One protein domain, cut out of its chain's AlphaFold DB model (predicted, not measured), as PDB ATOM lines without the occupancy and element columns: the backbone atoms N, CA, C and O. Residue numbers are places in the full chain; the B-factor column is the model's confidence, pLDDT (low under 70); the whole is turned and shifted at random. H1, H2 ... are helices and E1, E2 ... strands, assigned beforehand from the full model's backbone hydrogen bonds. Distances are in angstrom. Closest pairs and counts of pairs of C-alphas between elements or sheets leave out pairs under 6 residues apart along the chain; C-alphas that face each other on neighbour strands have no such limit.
ATOM      1  N   ASP A 256      25.412 -42.139 -27.253       94.94
ATOM      2  CA  ASP A 256      26.247 -43.324 -27.452       94.94
ATOM      3  C   ASP A 256      26.997 -43.228 -28.796       94.94
ATOM      4  O   ASP A 256      26.483 -43.672 -29.827       94.94
ATOM      5  N   PRO A 257      28.183 -42.597 -28.843       94.94
ATOM      6  CA  PRO A 257      28.922 -42.416 -30.087       94.94
ATOM      7  C   PRO A 257      29.498 -43.734 -30.618       94.94
ATOM      8  O   PRO A 257      29.982 -44.577 -29.864       94.94
ATOM      9  N   PHE A 258      29.552 -43.892 -31.944       95.12
ATOM     10  CA  PHE A 258      30.150 -45.084 -32.545       95.12
ATOM     11  C   PHE A 258      31.686 -45.045 -32.515       95.12
ATOM     12  O   PHE A 258      32.329 -44.412 -33.352       95.12
ATOM     13  N   GLU A 259      32.297 -45.771 -31.579       90.44
ATOM     14  CA  GLU A 259      33.760 -45.765 -31.394       90.44
ATOM     15  C   GLU A 259      34.490 -46.986 -31.970       90.44
ATOM     16  O   GLU A 259      35.720 -46.988 -32.072       90.44
ATOM     17  N   ASN A 260      33.759 -48.034 -32.365       90.75
ATOM     18  CA  ASN A 260      34.319 -49.304 -32.846       90.75
ATOM     19  C   ASN A 260      34.808 -49.225 -34.306       90.75
ATOM     20  O   ASN A 260      34.477 -50.057 -35.152       90.75
ATOM     21  N   VAL A 261      35.640 -48.221 -34.583       92.75
ATOM     22  CA  VAL A 261      36.225 -47.912 -35.888       92.75
ATOM     23  C   VAL A 261      37.733 -48.081 -35.813       92.75
ATOM     24  O   VAL A 261      38.394 -47.538 -34.925       92.75
ATOM     25  N   TYR A 262      38.293 -48.824 -36.759       90.88
ATOM     26  CA  TYR A 262      39.702 -49.191 -36.755       90.88
ATOM     27  C   TYR A 262      40.360 -48.848 -38.089       90.88
ATOM     28  O   TYR A 262      39.761 -49.035 -39.138       90.88
ATOM     29  N   PHE A 263      41.629 -48.449 -38.095       90.38
ATOM     30  CA  PHE A 263      42.354 -48.229 -39.355       90.38
ATOM     31  C   PHE A 263      42.529 -49.531 -40.146       90.38
ATOM     32  O   PHE A 263      42.721 -50.592 -39.548       90.38
ATOM     33  N   SER A 264      42.557 -49.491 -41.475       90.94
ATOM     34  CA  SER A 264      42.884 -50.672 -42.277       90.94
ATOM     35  C   SER A 264      44.308 -51.187 -41.997       90.94
ATOM     36  O   SER A 264      45.156 -50.500 -41.413       90.94
ATOM     37  N   LYS A 265      44.600 -52.425 -42.427       86.75
ATOM     38  CA  LYS A 265      45.961 -52.991 -42.347       86.75
ATOM     39  C   LYS A 265      46.967 -52.150 -43.143       86.75
ATOM     40  O   LYS A 265      48.122 -52.049 -42.741       86.75
ATOM     41  N   LYS A 266      46.524 -51.563 -44.258       89.75
ATOM     42  CA  LYS A 266      47.347 -50.738 -45.145       89.75
ATOM     43  C   LYS A 266      47.783 -49.459 -44.434       89.75
ATOM     44  O   LYS A 266      48.980 -49.217 -44.320       89.75
ATOM     45  N   VAL A 267      46.822 -48.734 -43.860       88.69
ATOM     46  CA  VAL A 267      47.065 -47.513 -43.077       88.69
ATOM     47  C   VAL A 267      47.988 -47.797 -41.889       88.69
ATOM     48  O   VAL A 267      48.990 -47.114 -41.708       88.69
ATOM     49  N   GLN A 268      47.726 -48.858 -41.122       85.62
ATOM     50  CA  GLN A 268      48.586 -49.229 -39.989       85.62
ATOM     51  C   GLN A 268      50.015 -49.568 -40.392       85.62
ATOM     52  O   GLN A 268      50.950 -49.169 -39.705       85.62
ATOM     53  N   LYS A 269      50.199 -50.327 -41.477       86.19
ATOM     54  CA  LYS A 269      51.537 -50.690 -41.952       86.19
ATOM     55  C   LYS A 269      52.334 -49.442 -42.317       86.19
ATOM     56  O   LYS A 269      53.509 -49.357 -41.973       86.19
ATOM     57  N   GLU A 270      51.692 -48.486 -42.977       85.94
ATOM     58  CA  GLU A 270      52.338 -47.246 -43.384       85.94
ATOM     59  C   GLU A 270      52.687 -46.355 -42.191       85.94
ATOM     60  O   GLU A 270      53.839 -45.950 -42.054       85.94
ATOM     61  N   ILE A 271      51.740 -46.141 -41.273       80.94
ATOM     62  CA  ILE A 271      51.976 -45.360 -40.054       80.94
ATOM     63  C   ILE A 271      53.093 -46.000 -39.214       80.94
ATOM     64  O   ILE A 271      54.064 -45.331 -38.869       80.94
ATOM     65  N   ASN A 272      53.024 -47.307 -38.940       82.00
ATOM     66  CA  ASN A 272      54.051 -47.990 -38.146       82.00
ATOM     67  C   ASN A 272      55.434 -47.917 -38.819       82.00
ATOM     68  O   ASN A 272      56.448 -47.787 -38.137       82.00
ATOM     69  N   SER A 273      55.490 -47.970 -40.155       83.44
ATOM     70  CA  SER A 273      56.739 -47.814 -40.908       83.44
ATOM     71  C   SER A 273      57.292 -46.386 -40.828       83.44
ATOM     72  O   SER A 273      58.502 -46.201 -40.690       83.44
ATOM     73  N   ALA A 274      56.426 -45.377 -40.915       80.38
ATOM     74  CA  ALA A 274      56.817 -43.970 -40.901       80.38
ATOM     75  C   ALA A 274      57.317 -43.525 -39.515       80.38
ATOM     76  O   ALA A 274      58.397 -42.929 -39.400       80.38
ATOM     77  N   PHE A 275      56.572 -43.880 -38.464       74.81
ATOM     78  CA  PHE A 275      56.829 -43.456 -37.085       74.81
ATOM     79  C   PHE A 275      57.713 -44.425 -36.287       74.81
ATOM     80  O   PHE A 275      58.215 -44.046 -35.235       74.81
ATOM     81  N   ARG A 276      57.969 -45.643 -36.794       71.81
ATOM     82  CA  ARG A 276      58.748 -46.704 -36.114       71.81
ATOM     83  C   ARG A 276      58.210 -47.074 -34.726       71.81
ATOM     84  O   ARG A 276      58.944 -47.584 -33.885       71.81
ATOM     85  N   THR A 277      56.926 -46.838 -34.495       68.94
ATOM     86  CA  THR A 277      56.221 -47.146 -33.251       68.94
ATOM     87  C   THR A 277      55.011 -48.016 -33.559       68.94
ATOM     88  O   THR A 277      54.493 -48.011 -34.677       68.94
ATOM     89  N   HIS A 278      54.567 -48.807 -32.579       65.19
ATOM     90  CA  HIS A 278      53.313 -49.541 -32.703       65.19
ATOM     91  C   HIS A 278      52.157 -48.609 -32.343       65.19
ATOM     92  O   HIS A 278      51.939 -48.318 -31.169       65.19
ATOM     93  N   MET A 279      51.438 -48.120 -33.353       66.38
ATOM     94  CA  MET A 279      50.350 -47.172 -33.137       66.38
ATOM     95  C   MET A 279      49.033 -47.858 -32.737       66.38
ATOM     96  O   MET A 279      48.723 -48.949 -33.238       66.38
ATOM     97  N   PRO A 280      48.219 -47.207 -31.882       69.44
ATOM     98  CA  PRO A 280      46.847 -47.609 -31.610       69.44
ATOM     99  C   PRO A 280      46.041 -47.879 -32.886       69.44
ATOM    100  O   PRO A 280      46.169 -47.210 -33.911       69.44
ATOM    101  N   THR A 281      45.182 -48.894 -32.828       77.88
ATOM    102  CA  THR A 281      44.447 -49.377 -34.009       77.88
ATOM    103  C   THR A 281      43.127 -48.651 -34.261       77.88
ATOM    104  O   THR A 281      42.551 -48.833 -35.337       77.88
ATOM    105  N   ARG A 282      42.643 -47.871 -33.289       85.81
ATOM    106  CA  ARG A 282      41.337 -47.199 -33.316       85.81
ATOM    107  C   ARG A 282      41.429 -45.824 -33.967       85.81
ATOM    108  O   ARG A 282      42.415 -45.124 -33.798       85.81
ATOM    109  N   PHE A 283      40.371 -45.437 -34.671       87.88
ATOM    110  CA  PHE A 283      40.315 -44.176 -35.411       87.88
ATOM    111  C   PHE A 283      40.325 -42.941 -34.495       87.88
ATOM    112  O   PHE A 283      41.051 -41.986 -34.748       87.88
ATOM    113  N   PHE A 284      39.575 -42.990 -33.390       86.50
ATOM    114  CA  PHE A 284      39.391 -41.864 -32.465       86.50
ATOM    115  C   PHE A 284      40.349 -41.868 -31.260       86.50
ATOM    116  O   PHE A 284      40.047 -41.266 -30.235       86.50
ATOM    117  N   SER A 285      41.487 -42.568 -31.324       76.56
ATOM    118  CA  SER A 285      42.397 -42.725 -30.175       76.56
ATOM    119  C   SER A 285      43.406 -41.581 -29.995       76.56
ATOM    120  O   SER A 285      44.517 -41.841 -29.545       76.56
ATOM    121  N   GLY A 286      43.088 -40.353 -30.416       65.94
ATOM    122  CA  GLY A 286      43.987 -39.188 -30.336       65.94
ATOM    123  C   GLY A 286      45.166 -39.209 -31.318       65.94
ATOM    124  O   GLY A 286      45.561 -38.175 -31.811       65.94
ATOM    125  N   VAL A 287      45.648 -40.376 -31.741       59.91
ATOM    126  CA  VAL A 287      46.763 -40.562 -32.699       59.91
ATOM    127  C   VAL A 287      46.634 -39.762 -33.997       59.91
ATOM    128  O   VAL A 287      47.630 -39.343 -34.582       59.91
ATOM    129  N   PHE A 288      45.406 -39.576 -34.483       61.53
ATOM    130  CA  PHE A 288      45.166 -38.766 -35.671       61.53
ATOM    131  C   PHE A 288      45.692 -37.333 -35.495       61.53
ATOM    132  O   PHE A 288      46.217 -36.786 -36.457       61.53
ATOM    133  N   LEU A 289      45.642 -36.775 -34.279       58.12
ATOM    134  CA  LEU A 289      46.183 -35.457 -33.957       58.12
ATOM    135  C   LEU A 289      47.682 -35.376 -34.123       58.12
ATOM    136  O   LEU A 289      48.147 -34.544 -34.896       58.12
ATOM    137  N   ASP A 290      48.400 -36.296 -33.484       60.34
ATOM    138  CA  ASP A 290      49.860 -36.374 -33.546       60.34
ATOM    139  C   ASP A 290      50.366 -36.519 -34.987       60.34
ATOM    140  O   ASP A 290      51.466 -36.091 -35.332       60.34
ATOM    141  N   ILE A 291      49.554 -37.149 -35.841       60.75
ATOM    142  CA  ILE A 291      49.847 -37.318 -37.262       60.75
ATOM    143  C   ILE A 291      49.437 -36.081 -38.080       60.75
ATOM    144  O   ILE A 291      50.119 -35.753 -39.049       60.75
ATOM    145  N   SER A 292      48.324 -35.426 -37.731       56.34
ATOM    146  CA  SER A 292      47.750 -34.280 -38.449       56.34
ATOM    147  C   SER A 292      48.404 -32.936 -38.125       56.34
ATOM    148  O   SER A 292      48.228 -31.997 -38.902       56.34
ATOM    149  N   ASP A 293      49.196 -32.852 -37.050       55.53
ATOM    150  CA  ASP A 293      50.022 -31.690 -36.695       55.53
ATOM    151  C   ASP A 293      51.269 -31.600 -37.609       55.53
ATOM    152  O   ASP A 293      52.441 -31.624 -37.212       55.53
ATOM    153  N   VAL A 294      50.987 -31.585 -38.915       52.03
ATOM    154  CA  VAL A 294      51.915 -31.590 -40.046       52.03
ATOM    155  C   VAL A 294      52.496 -30.183 -40.202       52.03
ATOM    156  O   VAL A 294      52.165 -29.445 -41.124       52.03
ATOM    157  N   GLY A 295      53.359 -29.805 -39.262       47.94
ATOM    158  CA  GLY A 295      54.131 -28.559 -39.307       47.94
ATOM    159  C   GLY A 295      55.619 -28.728 -38.997       47.94
ATOM    160  O   GLY A 295      56.416 -27.861 -39.334       47.94
ATOM    161  N   ASN A 296      56.035 -29.851 -38.403       47.44
ATOM    162  CA  ASN A 296      57.440 -30.079 -38.067       47.44
ATOM    163  C   ASN A 296      58.157 -30.886 -39.160       47.44
ATOM    164  O   ASN A 296      58.056 -32.112 -39.225       47.44
ATOM    165  N   GLU A 297      58.970 -30.194 -39.963       48.56
ATOM    166  CA  GLU A 297      59.820 -30.721 -41.052       48.56
ATOM    167  C   GLU A 297      60.841 -31.803 -40.621       48.56
ATOM    168  O   GLU A 297      61.594 -32.325 -41.440       48.56
ATOM    169  N   ARG A 298      60.870 -32.190 -39.337       48.81
ATOM    170  CA  ARG A 298      61.758 -33.226 -38.776       48.81
ATOM    171  C   ARG A 298      61.024 -34.439 -38.178       48.81
ATOM    172  O   ARG A 298      61.672 -35.303 -37.589       48.81
ATOM    173  N   GLY A 299      59.698 -34.530 -38.322       57.56
ATOM    174  CA  GLY A 299      58.876 -35.620 -37.773       57.56
ATOM    175  C   GLY A 299      58.646 -36.809 -38.720       57.56
ATOM    176  O   GLY A 299      58.798 -36.701 -39.940       57.56
ATOM    177  N   GLY A 300      58.215 -37.951 -38.161       60.44
ATOM    178  CA  GLY A 300      57.858 -39.174 -38.905       60.44
ATOM    179  C   GLY A 300      56.765 -38.978 -39.968       60.44
ATOM    180  O   GLY A 300      56.725 -39.731 -40.938       60.44
ATOM    181  N   ALA A 301      55.958 -37.917 -39.851       65.81
ATOM    182  CA  ALA A 301      54.934 -37.532 -40.821       65.81
ATOM    183  C   ALA A 301      55.496 -37.234 -42.225       65.81
ATOM    184  O   ALA A 301      54.847 -37.547 -43.217       65.81
ATOM    185  N   SER A 302      56.730 -36.724 -42.335       69.31
ATOM    186  CA  SER A 302      57.387 -36.471 -43.633       69.31
ATOM    187  C   SER A 302      57.657 -37.746 -44.448       69.31
ATOM    188  O   SER A 302      57.888 -37.678 -45.652       69.31
ATOM    189  N   ARG A 303      57.622 -38.919 -43.799       77.19
ATOM    190  CA  ARG A 303      57.810 -40.235 -44.428       77.19
ATOM    191  C   ARG A 303      56.502 -40.874 -44.887       77.19
ATOM    192  O   ARG A 303      56.545 -41.952 -45.479       77.19
ATOM    193  N   LEU A 304      55.357 -40.261 -44.584       82.69
ATOM    194  CA  LEU A 304      54.068 -40.726 -45.083       82.69
ATOM    195  C   LEU A 304      53.968 -40.439 -46.578       82.69
ATOM    196  O   LEU A 304      54.441 -39.418 -47.076       82.69
ATOM    197  N   SER A 305      53.348 -41.350 -47.314       87.12
ATOM    198  CA  SER A 305      53.162 -41.171 -48.745       87.12
ATOM    199  C   SER A 305      52.022 -40.190 -49.049       87.12
ATOM    200  O   SER A 305      51.159 -39.901 -48.220       87.12
ATOM    201  N   ARG A 306      51.974 -39.704 -50.295       87.62
ATOM    202  CA  ARG A 306      50.966 -38.733 -50.751       87.62
ATOM    203  C   ARG A 306      49.522 -39.209 -50.549       87.62
ATOM    204  O   ARG A 306      48.674 -38.412 -50.159       87.62
ATOM    205  N   TRP A 307      49.243 -40.496 -50.762       90.31
ATOM    206  CA  TRP A 307      47.880 -41.025 -50.645       90.31
ATOM    207  C   TRP A 307      47.359 -40.993 -49.197       90.31
ATOM    208  O   TRP A 307      46.150 -40.884 -48.995       90.31
ATOM    209  N   MET A 308      48.246 -41.040 -48.194       87.56
ATOM    210  CA  MET A 308      47.866 -40.870 -46.785       87.56
ATOM    211  C   MET A 308      47.404 -39.443 -46.500       87.56
ATOM    212  O   MET A 308      46.387 -39.259 -45.841       87.56
ATOM    213  N   PHE A 309      48.084 -38.431 -47.048       85.56
ATOM    214  CA  PHE A 309      47.647 -37.037 -46.913       85.56
ATOM    215  C   PHE A 309      46.305 -36.788 -47.611       85.56
ATOM    216  O   PHE A 309      45.439 -36.110 -47.062       85.56
ATOM    217  N   GLU A 310      46.084 -37.387 -48.784       88.62
ATOM    218  CA  GLU A 310      44.777 -37.344 -49.453       88.62
ATOM    219  C   GLU A 310      43.680 -38.013 -48.615       88.62
ATOM    220  O   GLU A 310      42.552 -37.518 -48.552       88.62
ATOM    221  N   LEU A 311      44.005 -39.131 -47.961       90.25
ATOM    222  CA  LEU A 311      43.096 -39.836 -47.067       90.25
ATOM    223  C   LEU A 311      42.762 -39.002 -45.824       90.25
ATOM    224  O   LEU A 311      41.585 -38.865 -45.494       90.25
ATOM    225  N   PHE A 312      43.760 -38.392 -45.182       86.62
ATOM    226  CA  PHE A 312      43.550 -37.474 -44.060       86.62
ATOM    227  C   PHE A 312      42.693 -36.286 -44.480       86.62
ATOM    228  O   PHE A 312      41.735 -35.957 -43.793       86.62
ATOM    229  N   GLY A 313      42.944 -35.712 -45.660       86.38
ATOM    230  CA  GLY A 313      42.103 -34.657 -46.218       86.38
ATOM    231  C   GLY A 313      40.649 -35.093 -46.436       86.38
ATOM    232  O   GLY A 313      39.732 -34.294 -46.242       86.38
ATOM    233  N   ARG A 314      40.393 -36.357 -46.808       90.31
ATOM    234  CA  ARG A 314      39.025 -36.909 -46.846       90.31
ATOM    235  C   ARG A 314      38.427 -37.020 -45.446       90.31
ATOM    236  O   ARG A 314      37.314 -36.547 -45.254       90.31
ATOM    237  N   TRP A 315      39.147 -37.579 -44.475       90.62
ATOM    238  CA  TRP A 315      38.658 -37.673 -43.095       90.62
ATOM    239  C   TRP A 315      38.344 -36.303 -42.502       90.62
ATOM    240  O   TRP A 315      37.269 -36.129 -41.940       90.62
ATOM    241  N   THR A 316      39.232 -35.321 -42.669       86.75
ATOM    242  CA  THR A 316      39.027 -33.973 -42.135       86.75
ATOM    243  C   THR A 316      37.793 -33.315 -42.737       86.75
ATOM    244  O   THR A 316      36.967 -32.776 -42.006       86.75
ATOM    245  N   ARG A 317      37.620 -33.414 -44.061       87.88
ATOM    246  CA  ARG A 317      36.452 -32.844 -44.748       87.88
ATOM    247  C   ARG A 317      35.144 -33.524 -44.380       87.88
ATOM    248  O   ARG A 317      34.131 -32.840 -44.357       87.88
ATOM    249  N   GLU A 318      35.149 -34.829 -44.128       90.06
ATOM    250  CA  GLU A 318      33.921 -35.589 -43.877       90.06
ATOM    251  C   GLU A 318      33.543 -35.653 -42.397       90.06
ATOM    252  O   GLU A 318      32.377 -35.454 -42.070       90.06
ATOM    253  N   PHE A 319      34.513 -35.881 -41.506       90.19
ATOM    254  CA  PHE A 319      34.265 -36.192 -40.094       90.19
ATOM    255  C   PHE A 319      34.799 -35.137 -39.117       90.19
ATOM    256  O   PHE A 319      34.278 -35.031 -38.016       90.19
ATOM    257  N   PHE A 320      35.799 -34.327 -39.479       87.44
ATOM    258  CA  PHE A 320      36.395 -33.329 -38.570       87.44
ATOM    259  C   PHE A 320      36.108 -31.892 -39.023       87.44
ATOM    260  O   PHE A 320      37.013 -31.081 -39.202       87.44
ATOM    261  N   LYS A 321      34.823 -31.568 -39.213       83.75
ATOM    262  CA  LYS A 321      34.365 -30.249 -39.696       83.75
ATOM    263  C   LYS A 321      34.276 -29.175 -38.601       83.75
ATOM    264  O   LYS A 321      34.086 -27.998 -38.907       83.75
ATOM    265  N   CYS A 322      34.360 -29.563 -37.328       83.31
ATOM    266  CA  CYS A 322      34.144 -28.658 -36.203       83.31
ATOM    267  C   CYS A 322      35.270 -27.621 -36.058       83.31
ATOM    268  O   CYS A 322      36.440 -27.917 -36.283       83.31
ATOM    269  N   LYS A 323      34.911 -26.418 -35.598       79.31
ATOM    270  CA  LYS A 323      35.847 -25.311 -35.319       79.31
ATOM    271  C   LYS A 323      35.934 -24.963 -33.827       79.31
ATOM    272  O   LYS A 323      36.229 -23.825 -33.477       79.31
ATOM    273  N   CYS A 324      35.573 -25.893 -32.945       83.31
ATOM    274  CA  CYS A 324      35.600 -25.629 -31.509       83.31
ATOM    275  C   CYS A 324      37.046 -25.539 -30.984       83.31
ATOM    276  O   CYS A 324      37.939 -26.115 -31.600       83.31
ATOM    277  N   PRO A 325      37.281 -24.869 -29.841       74.88
ATOM    278  CA  PRO A 325      38.619 -24.743 -29.256       74.88
ATOM    279  C   PRO A 325      39.286 -26.090 -28.966       74.88
ATOM    280  O   PRO A 325      40.477 -26.243 -29.197       74.88
ATOM    281  N   ASP A 326      38.493 -27.079 -28.546       78.25
ATOM    282  CA  ASP A 326      38.962 -28.438 -28.252       78.25
ATOM    283  C   ASP A 326      39.044 -29.315 -29.514       78.25
ATOM    284  O   ASP A 326      39.154 -30.537 -29.426       78.25
ATOM    285  N   ALA A 327      38.884 -28.738 -30.710       74.75
ATOM    286  CA  ALA A 327      39.005 -29.507 -31.938       74.75
ATOM    287  C   ALA A 327      40.458 -29.970 -32.110       74.75
ATOM    288  O   ALA A 327      41.372 -29.161 -31.951       74.75
ATOM    289  N   PRO A 328      40.687 -31.232 -32.502       69.75
ATOM    290  CA  PRO A 328      39.735 -32.301 -32.813       69.75
ATOM    291  C   PRO A 328      39.545 -33.343 -31.687       69.75
ATOM    292  O   PRO A 328      38.960 -34.392 -31.945       69.75
ATOM    293  N   GLU A 329      39.993 -33.081 -30.456       73.81
ATOM    294  CA  GLU A 329      39.752 -33.959 -29.288       73.81
ATOM    295  C   GLU A 329      38.312 -33.896 -28.760       73.81
ATOM    296  O   GLU A 329      37.871 -34.749 -27.988       73.81
ATOM    297  N   CYS A 330      37.553 -32.893 -29.192       84.81
ATOM    298  CA  CYS A 330      36.144 -32.754 -28.871       84.81
ATOM    299  C   CYS A 330      35.311 -33.969 -29.334       84.81
ATOM    300  O   CYS A 330      35.696 -34.734 -30.214       84.81
ATOM    301  N   GLY A 331      34.100 -34.119 -28.793       85.69
ATOM    302  CA  GLY A 331      33.191 -35.206 -29.185       85.69
ATOM    303  C   GLY A 331      32.582 -35.080 -30.591       85.69
ATOM    304  O   GLY A 331      31.998 -36.048 -31.076       85.69
ATOM    305  N   HIS A 332      32.704 -33.928 -31.260       89.75
ATOM    306  CA  HIS A 332      32.018 -33.657 -32.530       89.75
ATOM    307  C   HIS A 332      32.373 -34.628 -33.668       89.75
ATOM    308  O   HIS A 332      31.445 -35.068 -34.338       89.75
ATOM    309  N   PRO A 333      33.635 -35.058 -33.876       91.00
ATOM    310  CA  PRO A 333      33.952 -36.001 -34.944       91.00
ATOM    311  C   PRO A 333      33.265 -37.355 -34.794       91.00
ATOM    312  O   PRO A 333      32.920 -37.997 -35.784       91.00
ATOM    313  N   LYS A 334      33.022 -37.784 -33.550       92.88
ATOM    314  CA  LYS A 334      32.261 -39.005 -33.277       92.88
ATOM    315  C   LYS A 334      30.782 -38.829 -33.625       92.88
ATOM    316  O   LYS A 334      30.171 -39.763 -34.139       92.88
ATOM    317  N   ILE A 335      30.232 -37.635 -33.383       93.94
ATOM    318  CA  ILE A 335      28.858 -37.279 -33.761       93.94
ATOM    319  C   ILE A 335      28.725 -37.253 -35.284       93.94
ATOM    320  O   ILE A 335      27.886 -37.963 -35.821       93.94
ATOM    321  N   GLU A 336      29.603 -36.534 -35.985       93.69
ATOM    322  CA  GLU A 336      29.622 -36.466 -37.455       93.69
ATOM    323  C   GLU A 336      29.738 -37.854 -38.094       93.69
ATOM    324  O   GLU A 336      29.000 -38.187 -39.020       93.69
ATOM    325  N   PHE A 337      30.633 -38.700 -37.574       95.56
ATOM    326  CA  PHE A 337      30.797 -40.065 -38.066       95.56
ATOM    327  C   PHE A 337      29.546 -40.922 -37.837       95.56
ATOM    328  O   PHE A 337      29.126 -41.654 -38.734       95.56
ATOM    329  N   GLY A 338      28.928 -40.828 -36.656       96.62
ATOM    330  CA  GLY A 338      27.687 -41.541 -36.362       96.62
ATOM    331  C   GLY A 338      26.522 -41.059 -37.229       96.62
ATOM    332  O   GLY A 338      25.828 -41.878 -37.832       96.62
ATOM    333  N   THR A 339      26.356 -39.744 -37.380       96.50
ATOM    334  CA  THR A 339      25.360 -39.149 -38.281       96.50
ATOM    335  C   THR A 339      25.580 -39.621 -39.716       96.50
ATOM    336  O   THR A 339      24.634 -40.060 -40.364       96.50
ATOM    337  N   TRP A 340      26.829 -39.651 -40.196       96.69
ATOM    338  CA  TRP A 340      27.158 -40.182 -41.520       96.69
ATOM    339  C   TRP A 340      26.722 -41.646 -41.687       96.69
ATOM    340  O   TRP A 340      26.130 -41.985 -42.711       96.69
ATOM    341  N   ILE A 341      26.954 -42.512 -40.689       96.88
ATOM    342  CA  ILE A 341      26.494 -43.913 -40.736       96.88
ATOM    343  C   ILE A 341      24.971 -43.968 -40.869       96.88
ATOM    344  O   ILE A 341      24.453 -44.716 -41.700       96.88
ATOM    345  N   VAL A 342      24.260 -43.189 -40.054       96.44
ATOM    346  CA  VAL A 342      22.795 -43.172 -40.046       96.44
ATOM    347  C   VAL A 342      22.242 -42.666 -41.376       96.44
ATOM    348  O   VAL A 342      21.317 -43.271 -41.912       96.44
ATOM    349  N   GLU A 343      22.833 -41.634 -41.970       95.44
ATOM    350  CA  GLU A 343      22.410 -41.152 -43.286       95.44
ATOM    351  C   GLU A 343      22.660 -42.197 -44.384       95.44
ATOM    352  O   GLU A 343      21.762 -42.474 -45.177       95.44
ATOM    353  N   LYS A 344      23.802 -42.904 -44.371       95.69
ATOM    354  CA  LYS A 344      24.023 -44.039 -45.292       95.69
ATOM    355  C   LYS A 344      23.037 -45.178 -45.084       95.69
ATOM    356  O   LYS A 344      22.610 -45.798 -46.057       95.69
ATOM    357  N   ARG A 345      22.626 -45.424 -43.842       94.62
ATOM    358  CA  ARG A 345      21.560 -46.379 -43.542       94.62
ATOM    359  C   ARG A 345      20.224 -45.923 -44.135       94.62
ATOM    360  O   ARG A 345      19.577 -46.723 -44.798       94.62
ATOM    361  N   LYS A 346      19.845 -44.652 -43.970       93.19
ATOM    362  CA  LYS A 346      18.609 -44.070 -44.529       93.19
ATOM    363  C   LYS A 346      18.598 -44.012 -46.062       93.19
ATOM    364  O   LYS A 346      17.522 -44.023 -46.655       93.19
ATOM    365  N   GLU A 347      19.769 -43.953 -46.700       93.00
ATOM    366  CA  GLU A 347      19.950 -44.028 -48.160       93.00
ATOM    367  C   GLU A 347      19.697 -45.433 -48.746       93.00
ATOM    368  O   GLU A 347      19.706 -45.581 -49.963       93.00
ATOM    369  N   GLY A 348      19.484 -46.467 -47.921       91.81
ATOM    370  CA  GLY A 348      19.238 -47.836 -48.396       91.81
ATOM    371  C   GLY A 348      20.320 -48.843 -48.006       91.81
ATOM    372  O   GLY A 348      20.098 -50.050 -48.100       91.81
ATOM    373  N   MET A 349      21.491 -48.388 -47.542       93.62
ATOM    374  CA  MET A 349      22.625 -49.289 -47.328       93.62
ATOM    375  C   MET A 349      22.422 -50.186 -46.102       93.62
ATOM    376  O   MET A 349      22.045 -49.746 -45.009       93.62
ATOM    377  N   ASN A 350      22.736 -51.471 -46.242       92.12
ATOM    378  CA  ASN A 350      22.841 -52.378 -45.102       92.12
ATOM    379  C   ASN A 350      24.189 -52.213 -44.362       92.12
ATOM    380  O   ASN A 350      25.158 -51.709 -44.937       92.12
ATOM    381  N   PRO A 351      24.310 -52.663 -43.096       91.88
ATOM    382  CA  PRO A 351      25.548 -52.505 -42.324       91.88
ATOM    383  C   PRO A 351      26.810 -53.060 -43.010       91.88
ATOM    384  O   PRO A 351      27.911 -52.525 -42.847       91.88
ATOM    385  N   SER A 352      26.670 -54.112 -43.822       91.56
ATOM    386  CA  SER A 352      27.790 -54.693 -44.573       91.56
ATOM    387  C   SER A 352      28.212 -53.816 -45.757       91.56
ATOM    388  O   SER A 352      29.398 -53.730 -46.074       91.56
ATOM    389  N   GLU A 353      27.275 -53.138 -46.418       94.44
ATOM    390  CA  GLU A 353      27.551 -52.149 -47.470       94.44
ATOM    391  C   GLU A 353      28.244 -50.912 -46.924       94.44
ATOM    392  O   GLU A 353      29.278 -50.519 -47.466       94.44
ATOM    393  N   ILE A 354      27.746 -50.363 -45.814       95.81
ATOM    394  CA  ILE A 354      28.370 -49.214 -45.147       95.81
ATOM    395  C   ILE A 354      29.803 -49.574 -44.735       95.81
ATOM    396  O   ILE A 354      30.741 -48.831 -45.022       95.81
ATOM    397  N   THR A 355      30.003 -50.759 -44.150       94.25
ATOM    398  CA  THR A 355      31.339 -51.263 -43.790       94.25
ATOM    399  C   THR A 355      32.265 -51.377 -45.010       94.25
ATOM    400  O   THR A 355      33.424 -50.963 -44.950       94.25
ATOM    401  N   ARG A 356      31.774 -51.899 -46.144       95.38
ATOM    402  CA  ARG A 356      32.552 -51.974 -47.396       95.38
ATOM    403  C   ARG A 356      32.904 -50.587 -47.935       95.38
ATOM    404  O   ARG A 356      34.031 -50.389 -48.389       95.38
ATOM    405  N   LYS A 357      31.972 -49.631 -47.870       96.62
ATOM    406  CA  LYS A 357      32.188 -48.240 -48.291       96.62
ATOM    407  C   LYS A 357      33.247 -47.555 -47.425       96.62
ATOM    408  O   LYS A 357      34.186 -46.977 -47.969       96.62
ATOM    409  N   LEU A 358      33.156 -47.704 -46.101       96.69
ATOM    410  CA  LEU A 358      34.153 -47.208 -45.146       96.69
ATOM    411  C   LEU A 358      35.555 -47.741 -45.447       96.69
ATOM    412  O   LEU A 358      36.513 -46.969 -45.503       96.69
ATOM    413  N   LEU A 359      35.676 -49.042 -45.718       95.38
ATOM    414  CA  LEU A 359      36.964 -49.641 -46.048       95.38
ATOM    415  C   LEU A 359      37.514 -49.117 -47.379       95.38
ATOM    416  O   LEU A 359      38.698 -48.803 -47.466       95.38
ATOM    417  N   LYS A 360      36.667 -49.016 -48.408       95.56
ATOM    418  CA  LYS A 360      37.083 -48.639 -49.765       95.56
ATOM    419  C   LYS A 360      37.478 -47.165 -49.883       95.56
ATOM    420  O   LYS A 360      38.462 -46.857 -50.547       95.56
ATOM    421  N   GLU A 361      36.707 -46.259 -49.290       94.88
ATOM    422  CA  GLU A 361      36.876 -44.808 -49.495       94.88
ATOM    423  C   GLU A 361      37.724 -44.151 -48.404       94.88
ATOM    424  O   GLU A 361      38.483 -43.207 -48.667       94.88
ATOM    425  N   TYR A 362      37.627 -44.687 -47.187       94.75
ATOM    426  CA  TYR A 362      38.227 -44.105 -45.995       94.75
ATOM    427  C   TYR A 362      39.264 -45.016 -45.342       94.75
ATOM    428  O   TYR A 362      39.854 -44.606 -44.349       94.75
ATOM    429  N   GLU A 363      39.516 -46.225 -45.861       94.38
ATOM    430  CA  GLU A 363      40.440 -47.191 -45.242       94.38
ATOM    431  C   GLU A 363      40.118 -47.414 -43.749       94.38
ATOM    432  O   GLU A 363      41.001 -47.656 -42.918       94.38
ATOM    433  N   LEU A 364      38.826 -47.333 -43.409       94.62
ATOM    434  CA  LEU A 364      38.294 -47.562 -42.073       94.62
ATOM    435  C   LEU A 364      37.585 -48.909 -42.040       94.62
ATOM    436  O   LEU A 364      36.711 -49.218 -42.843       94.62
ATOM    437  N   TRP A 365      37.986 -49.728 -41.084       92.44
ATOM    438  CA  TRP A 365      37.426 -51.036 -40.825       92.44
ATOM    439  C   TRP A 365      36.445 -50.965 -39.661       92.44
ATOM    440  O   TRP A 365      36.798 -50.524 -38.564       92.44
ATOM    441  N   VAL A 366      35.244 -51.487 -39.884       94.12
ATOM    442  CA  VAL A 366      34.187 -51.631 -38.882       94.12
ATOM    443  C   VAL A 366      33.670 -53.067 -38.927       94.12
ATOM    444  O   VAL A 366      33.732 -53.724 -39.961       94.12
ATOM    445  N   TYR A 367      33.205 -53.592 -37.797       91.69
ATOM    446  CA  TYR A 367      32.542 -54.890 -37.771       91.69
ATOM    447  C   TYR A 367      31.030 -54.715 -38.000       91.69
ATOM    448  O   TYR A 367      30.408 -53.951 -37.258       91.69
ATOM    449  N   PRO A 368      30.407 -55.430 -38.960       91.56
ATOM    450  CA  PRO A 368      28.978 -55.275 -39.249       91.56
ATOM    451  C   PRO A 368      28.063 -55.532 -38.044       91.56
ATOM    452  O   PRO A 368      27.046 -54.859 -37.903       91.56
ATOM    453  N   GLY A 369      28.426 -56.466 -37.155       89.88
ATOM    454  CA  GLY A 369      27.659 -56.748 -35.937       89.88
ATOM    455  C   GLY A 369      27.679 -55.600 -34.922       89.88
ATOM    456  O   GLY A 369      26.651 -55.330 -34.302       89.88
ATOM    457  N   ASP A 370      28.808 -54.890 -34.797       92.56
ATOM    458  CA  ASP A 370      28.887 -53.693 -33.946       92.56
ATOM    459  C   ASP A 370      28.007 -52.577 -34.528       92.56
ATOM    460  O   ASP A 370      27.277 -51.925 -33.791       92.56
ATOM    461  N   MET A 371      28.056 -52.375 -35.852       93.75
ATOM    462  CA  MET A 371      27.258 -51.351 -36.532       93.75
ATOM    463  C   MET A 371      25.758 -51.619 -36.405       93.75
ATOM    464  O   MET A 371      25.007 -50.694 -36.123       93.75
ATOM    465  N   LEU A 372      25.325 -52.872 -36.577       91.44
ATOM    466  CA  LEU A 372      23.924 -53.257 -36.402       91.44
ATOM    467  C   LEU A 372      23.445 -52.976 -34.971       91.44
ATOM    468  O   LEU A 372      22.459 -52.276 -34.788       91.44
ATOM    469  N   SER A 373      24.191 -53.461 -33.974       91.38
ATOM    470  CA  SER A 373      23.832 -53.275 -32.561       91.38
ATOM    471  C   SER A 373      23.783 -51.792 -32.182       91.38
ATOM    472  O   SER A 373      22.937 -51.371 -31.404       91.38
ATOM    473  N   TRP A 374      24.683 -50.986 -32.749       95.88
ATOM    474  CA  TRP A 374      24.704 -49.549 -32.516       95.88
ATOM    475  C   TRP A 374      23.541 -48.810 -33.190       95.88
ATOM    476  O   TRP A 374      22.972 -47.913 -32.579       95.88
ATOM    477  N   LEU A 375      23.144 -49.193 -34.409       95.50
ATOM    478  CA  LEU A 375      21.957 -48.624 -35.063       95.50
ATOM    479  C   LEU A 375      20.687 -48.874 -34.233       95.50
ATOM    480  O   LEU A 375      19.876 -47.960 -34.084       95.50
ATOM    481  N   ASP A 376      20.557 -50.059 -33.628       94.12
ATOM    482  CA  ASP A 376      19.466 -50.361 -32.692       94.12
ATOM    483  C   ASP A 376      19.529 -49.457 -31.444       94.12
ATOM    484  O   ASP A 376      18.507 -48.941 -30.988       94.12
ATOM    485  N   THR A 377      20.723 -49.201 -30.896       95.44
ATOM    486  CA  THR A 377      20.898 -48.237 -29.794       95.44
ATOM    487  C   THR A 377      20.502 -46.817 -30.206       95.44
ATOM    488  O   THR A 377      19.830 -46.128 -29.441       95.44
ATOM    489  N   VAL A 378      20.849 -46.376 -31.420       96.62
ATOM    490  CA  VAL A 378      20.459 -45.053 -31.936       96.62
ATOM    491  C   VAL A 378      18.940 -44.916 -32.014       96.62
ATOM    492  O   VAL A 378      18.420 -43.869 -31.636       96.62
ATOM    493  N   ILE A 379      18.214 -45.961 -32.429       95.81
ATOM    494  CA  ILE A 379      16.741 -45.960 -32.433       95.81
ATOM    495  C   ILE A 379      16.194 -45.753 -31.012       95.81
ATOM    496  O   ILE A 379      15.355 -44.876 -30.794       95.81
ATOM    497  N   HIS A 380      16.702 -46.492 -30.022       95.31
ATOM    498  CA  HIS A 380      16.290 -46.314 -28.625       95.31
ATOM    499  C   HIS A 380      16.639 -44.918 -28.084       95.31
ATOM    500  O   HIS A 380      15.840 -44.309 -27.366       95.31
ATOM    501  N   ASN A 381      17.798 -44.376 -28.463       96.69
ATOM    502  CA  ASN A 381      18.214 -43.029 -28.091       96.69
ATOM    503  C   ASN A 381      17.328 -41.960 -28.747       96.69
ATOM    504  O   ASN A 381      16.971 -40.988 -28.089       96.69
ATOM    505  N   LEU A 382      16.904 -42.139 -29.999       96.25
ATOM    506  CA  LEU A 382      15.938 -41.254 -30.660       96.25
ATOM    507  C   LEU A 382      14.593 -41.248 -29.921       96.25
ATOM    508  O   LEU A 382      14.053 -40.178 -29.640       96.25
ATOM    509  N   GLN A 383      14.094 -42.417 -29.507       95.25
ATOM    510  CA  GLN A 383      12.891 -42.512 -28.669       95.25
ATOM    511  C   GLN A 383      13.080 -41.825 -27.306       95.25
ATOM    512  O   GLN A 383      12.152 -41.213 -26.772       95.25
ATOM    513  N   ALA A 384      14.281 -41.896 -26.726       95.25
ATOM    514  CA  ALA A 384      14.610 -41.170 -25.504       95.25
ATOM    515  C   ALA A 384      14.564 -39.648 -25.709       95.25
ATOM    516  O   ALA A 384      13.955 -38.930 -24.910       95.25
ATOM    517  N   VAL A 385      15.151 -39.163 -26.808       95.44
ATOM    518  CA  VAL A 385      15.120 -37.748 -27.203       95.44
ATOM    519  C   VAL A 385      13.683 -37.282 -27.425       95.44
ATOM    520  O   VAL A 385      13.321 -36.220 -26.921       95.44
ATOM    521  N   GLN A 386      12.843 -38.083 -28.081       94.12
ATOM    522  CA  GLN A 386      11.415 -37.811 -28.277       94.12
ATOM    523  C   GLN A 386      10.686 -37.656 -26.932       94.12
ATOM    524  O   GLN A 386      10.063 -36.622 -26.678       94.12
ATOM    525  N   ARG A 387      10.816 -38.643 -26.029       94.00
ATOM    526  CA  ARG A 387      10.169 -38.629 -24.701       94.00
ATOM    527  C   ARG A 387      10.561 -37.408 -23.875       94.00
ATOM    528  O   ARG A 387       9.700 -36.789 -23.256       94.00
ATOM    529  N   ILE A 388      11.844 -37.049 -23.863       94.38
ATOM    530  CA  ILE A 388      12.341 -35.906 -23.084       94.38
ATOM    531  C   ILE A 388      11.956 -34.575 -23.740       94.38
ATOM    532  O   ILE A 388      11.555 -33.643 -23.044       94.38
ATOM    533  N   SER A 389      12.006 -34.479 -25.069       90.44
ATOM    534  CA  SER A 389      11.630 -33.256 -25.795       90.44
ATOM    535  C   SER A 389      10.137 -32.941 -25.653       90.44
ATOM    536  O   SER A 389       9.766 -31.774 -25.533       90.44
ATOM    537  N   LYS A 390       9.284 -33.967 -25.527       90.25
ATOM    538  CA  LYS A 390       7.860 -33.804 -25.192       90.25
ATOM    539  C   LYS A 390       7.649 -33.118 -23.839       90.25
ATOM    540  O   LYS A 390       6.795 -32.244 -23.728       90.25
ATOM    541  N   VAL A 391       8.467 -33.443 -22.832       89.50
ATOM    542  CA  VAL A 391       8.446 -32.764 -21.520       89.50
ATOM    543  C   VAL A 391       8.851 -31.289 -21.644       89.50
ATOM    544  O   VAL A 391       8.378 -30.456 -20.876       89.50
ATOM    545  N   ALA A 392       9.680 -30.946 -22.635       83.31
ATOM    546  CA  ALA A 392      10.054 -29.568 -22.955       83.31
ATOM    547  C   ALA A 392       8.981 -28.796 -23.751       83.31
ATOM    548  O   ALA A 392       9.202 -27.637 -24.095       83.31
ATOM    549  N   GLY A 393       7.843 -29.423 -24.079       83.00
ATOM    550  CA  GLY A 393       6.784 -28.827 -24.901       83.00
ATOM    551  C   GLY A 393       7.038 -28.880 -26.414       83.00
ATOM    552  O   GLY A 393       6.256 -28.312 -27.174       83.00
ATOM    553  N   LYS A 394       8.092 -29.572 -26.866       80.38
ATOM    554  CA  LYS A 394       8.456 -29.716 -28.286       80.38
ATOM    555  C   LYS A 394       7.780 -30.931 -28.913       80.38
ATOM    556  O   LYS A 394       8.375 -32.000 -29.036       80.38
ATOM    557  N   THR A 395       6.498 -30.785 -29.225       76.81
ATOM    558  CA  THR A 395       5.678 -31.847 -29.844       76.81
ATOM    559  C   THR A 395       5.827 -31.907 -31.366       76.81
ATOM    560  O   THR A 395       5.562 -32.936 -31.975       76.81
ATOM    561  N   ASP A 396       6.336 -30.841 -31.976       80.31
ATOM    562  CA  ASP A 396       6.662 -30.729 -33.399       80.31
ATOM    563  C   ASP A 396       7.748 -31.717 -33.857       80.31
ATOM    564  O   ASP A 396       7.740 -32.172 -34.999       80.31
ATOM    565  N   LEU A 397       8.648 -32.107 -32.950       81.19
ATOM    566  CA  LEU A 397       9.718 -33.068 -33.229       81.19
ATOM    567  C   LEU A 397       9.236 -34.527 -33.296       81.19
ATOM    568  O   LEU A 397       9.991 -35.386 -33.749       81.19
ATOM    569  N   GLU A 398       8.011 -34.826 -32.851       83.94
ATOM    570  CA  GLU A 398       7.501 -36.199 -32.723       83.94
ATOM    571  C   GLU A 398       7.464 -36.903 -34.087       83.94
ATOM    572  O   GLU A 398       8.117 -37.930 -34.266       83.94
ATOM    573  N   SER A 399       6.818 -36.283 -35.079       84.88
ATOM    574  CA  SER A 399       6.719 -36.831 -36.438       84.88
ATOM    575  C   SER A 399       8.077 -36.921 -37.142       84.88
ATOM    576  O   SER A 399       8.327 -37.885 -37.866       84.88
ATOM    577  N   ALA A 400       8.969 -35.951 -36.918       87.38
ATOM    578  CA  ALA A 400      10.300 -35.960 -37.519       87.38
ATOM    579  C   ALA A 400      11.155 -37.117 -36.979       87.38
ATOM    580  O   ALA A 400      11.830 -37.796 -37.748       87.38
ATOM    581  N   ILE A 401      11.113 -37.372 -35.666       91.19
ATOM    582  CA  ILE A 401      11.852 -38.480 -35.048       91.19
ATOM    583  C   ILE A 401      11.284 -39.833 -35.494       91.19
ATOM    584  O   ILE A 401      12.059 -40.742 -35.789       91.19
ATOM    585  N   GLU A 402       9.961 -39.965 -35.588       90.69
ATOM    586  CA  GLU A 402       9.315 -41.189 -36.076       90.69
ATOM    587  C   GLU A 402       9.697 -41.512 -37.526       90.69
ATOM    588  O   GLU A 402      10.039 -42.660 -37.814       90.69
ATOM    589  N   ASP A 403       9.735 -40.513 -38.417       89.62
ATOM    590  CA  ASP A 403      10.236 -40.695 -39.788       89.62
ATOM    591  C   ASP A 403      11.701 -41.154 -39.793       89.62
ATOM    592  O   ASP A 403      12.071 -42.093 -40.504       89.62
ATOM    593  N   GLN A 404      12.546 -40.549 -38.949       91.50
ATOM    594  CA  GLN A 404      13.940 -40.970 -38.848       91.50
ATOM    595  C   GLN A 404      14.083 -42.420 -38.382       91.50
ATOM    596  O   GLN A 404      14.862 -43.158 -38.985       91.50
ATOM    597  N   ILE A 405      13.339 -42.836 -37.353       93.00
ATOM    598  CA  ILE A 405      13.341 -44.221 -36.861       93.00
ATOM    599  C   ILE A 405      12.892 -45.168 -37.976       93.00
ATOM    600  O   ILE A 405      13.606 -46.125 -38.284       93.00
ATOM    601  N   ALA A 406      11.777 -44.860 -38.645       90.69
ATOM    602  CA  ALA A 406      11.240 -45.683 -39.723       90.69
ATOM    603  C   ALA A 406      12.260 -45.888 -40.856       90.69
ATOM    604  O   ALA A 406      12.434 -47.011 -41.330       90.69
ATOM    605  N   ARG A 407      12.990 -44.833 -41.244       90.88
ATOM    606  CA  ARG A 407      14.023 -44.892 -42.292       90.88
ATOM    607  C   ARG A 407      15.304 -45.620 -41.867       90.88
ATOM    608  O   ARG A 407      16.053 -46.068 -42.733       90.88
ATOM    609  N   ILE A 408      15.584 -45.739 -40.565       91.62
ATOM    610  CA  ILE A 408      16.719 -46.526 -40.046       91.62
ATOM    611  C   ILE A 408      16.358 -48.019 -39.991       91.62
ATOM    612  O   ILE A 408      17.151 -48.864 -40.432       91.62
ATOM    613  N   GLU A 409      15.165 -48.336 -39.477       88.50
ATOM    614  CA  GLU A 409      14.639 -49.703 -39.375       88.50
ATOM    615  C   GLU A 409      14.419 -50.316 -40.760       88.50
ATOM    616  O   GLU A 409      14.912 -51.409 -41.057       88.50
ATOM    617  N   LYS A 410      13.726 -49.568 -41.624       83.50
ATOM    618  CA  LYS A 410      13.432 -49.910 -43.012       83.50
ATOM    619  C   LYS A 410      14.064 -48.850 -43.914       83.50
ATOM    620  O   LYS A 410      13.405 -47.873 -44.274       83.50
TER     621      LYS A 410
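What this domain is: This is residues 256 to 410 of the 416 residues of the protein "RNA helicase" of Candidatus Lokiarchaeota archaeon (UniProt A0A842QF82). An elongated row of crossed helices has a helical hairpin, H7 and H8, at one end, and at the other a looser end with H1 and the short H2 and H3. H5 and H6 lie in the middle and meet as a corner, residues 341 to 345 of H5 at residues 351 to 354 of H6; a tiny two-stranded ribbon, E1 and E2, sits beside H6, and H4 reaches from the looser end back to H5. The 155 printed residues hold eight named helices and two named strands, in the order E1, H1 to H6, E2, H7, H8; the sheet, E1 - E2, is antiparallel and the class is mostly helix. The whole is only just compact, close to loose, with a radius of gyration of the C-alphas of 18.0 A, and spans 57 by 35 by 22 A.

How they stand to each other: E1, residues 261 to 263, and E2, residues 364 to 366, are antiparallel neighbours at 139 degrees; N 262 and O 365 are within hydrogen-bond range at 2.9 A, N 365 and O 262 at 2.7 A. The closest C-alphas of E2 and H6, residues 351 to 362, are those of Leu 364 and Leu 358, 5.2 A apart. H6 touches H5, residues 332 to 346, at a steep tilt of 53 degrees, opposite ways, the closest C-alphas being those of Ile 354 and Lys 344, 6.8 A apart. H6 touches H7, residues 368 to 391, about perpendicular at 76 degrees, with C-alphas 351 and 368 closest at 5.4 A. H7 and H8, residues 397 to 409, form a helical hairpin at a shallow tilt of 13 degrees, opposite ways; C-alphas 379 and 405 are closest at 5.8 A. H5 touches H8 with residues 342 to 346 alone; C-alphas 346 and 407 are closest at 5.2 A. H4, residues 306 to 319, touches H5 about perpendicular at 82 degrees, with C-alphas 319 and 333 closest at 5.2 A. H1, residues 265 to 275, touches H3, residues 300 to 303; C-alphas 275 and 300 are closest at 4.8 A. H2, residues 287 to 292, touches no helix. Every O i to N i+4 pair is within hydrogen-bond range in H1, H2, H4, H5, H6 and H8, and 19 of 20 in H7; H3 is too short for such a pair.

Where its parts are: E1 begins at C-alpha 261 (36.225, -47.912, -35.888). H7 is 35.3 A long, H5 20.8 A, H4 20.0 A, H8 18.4 A, H6 15.6 A and H1 15.4 A. H7 ends at C-alpha 391 (8.446, -32.764, -21.520), and H8 at C-alpha 409 (14.639, -49.703, -39.375).

The domain as a whole: The C-alphas farthest apart, of Arg 298 and Gly 393, are 56.9 A apart. The printed part has no cut; the links H1 to H2 and H4 to H5 are long. The mean pLDDT of the printed part is 85.3, and residues 277 to 280, 286 to 302 and 328 are under 70.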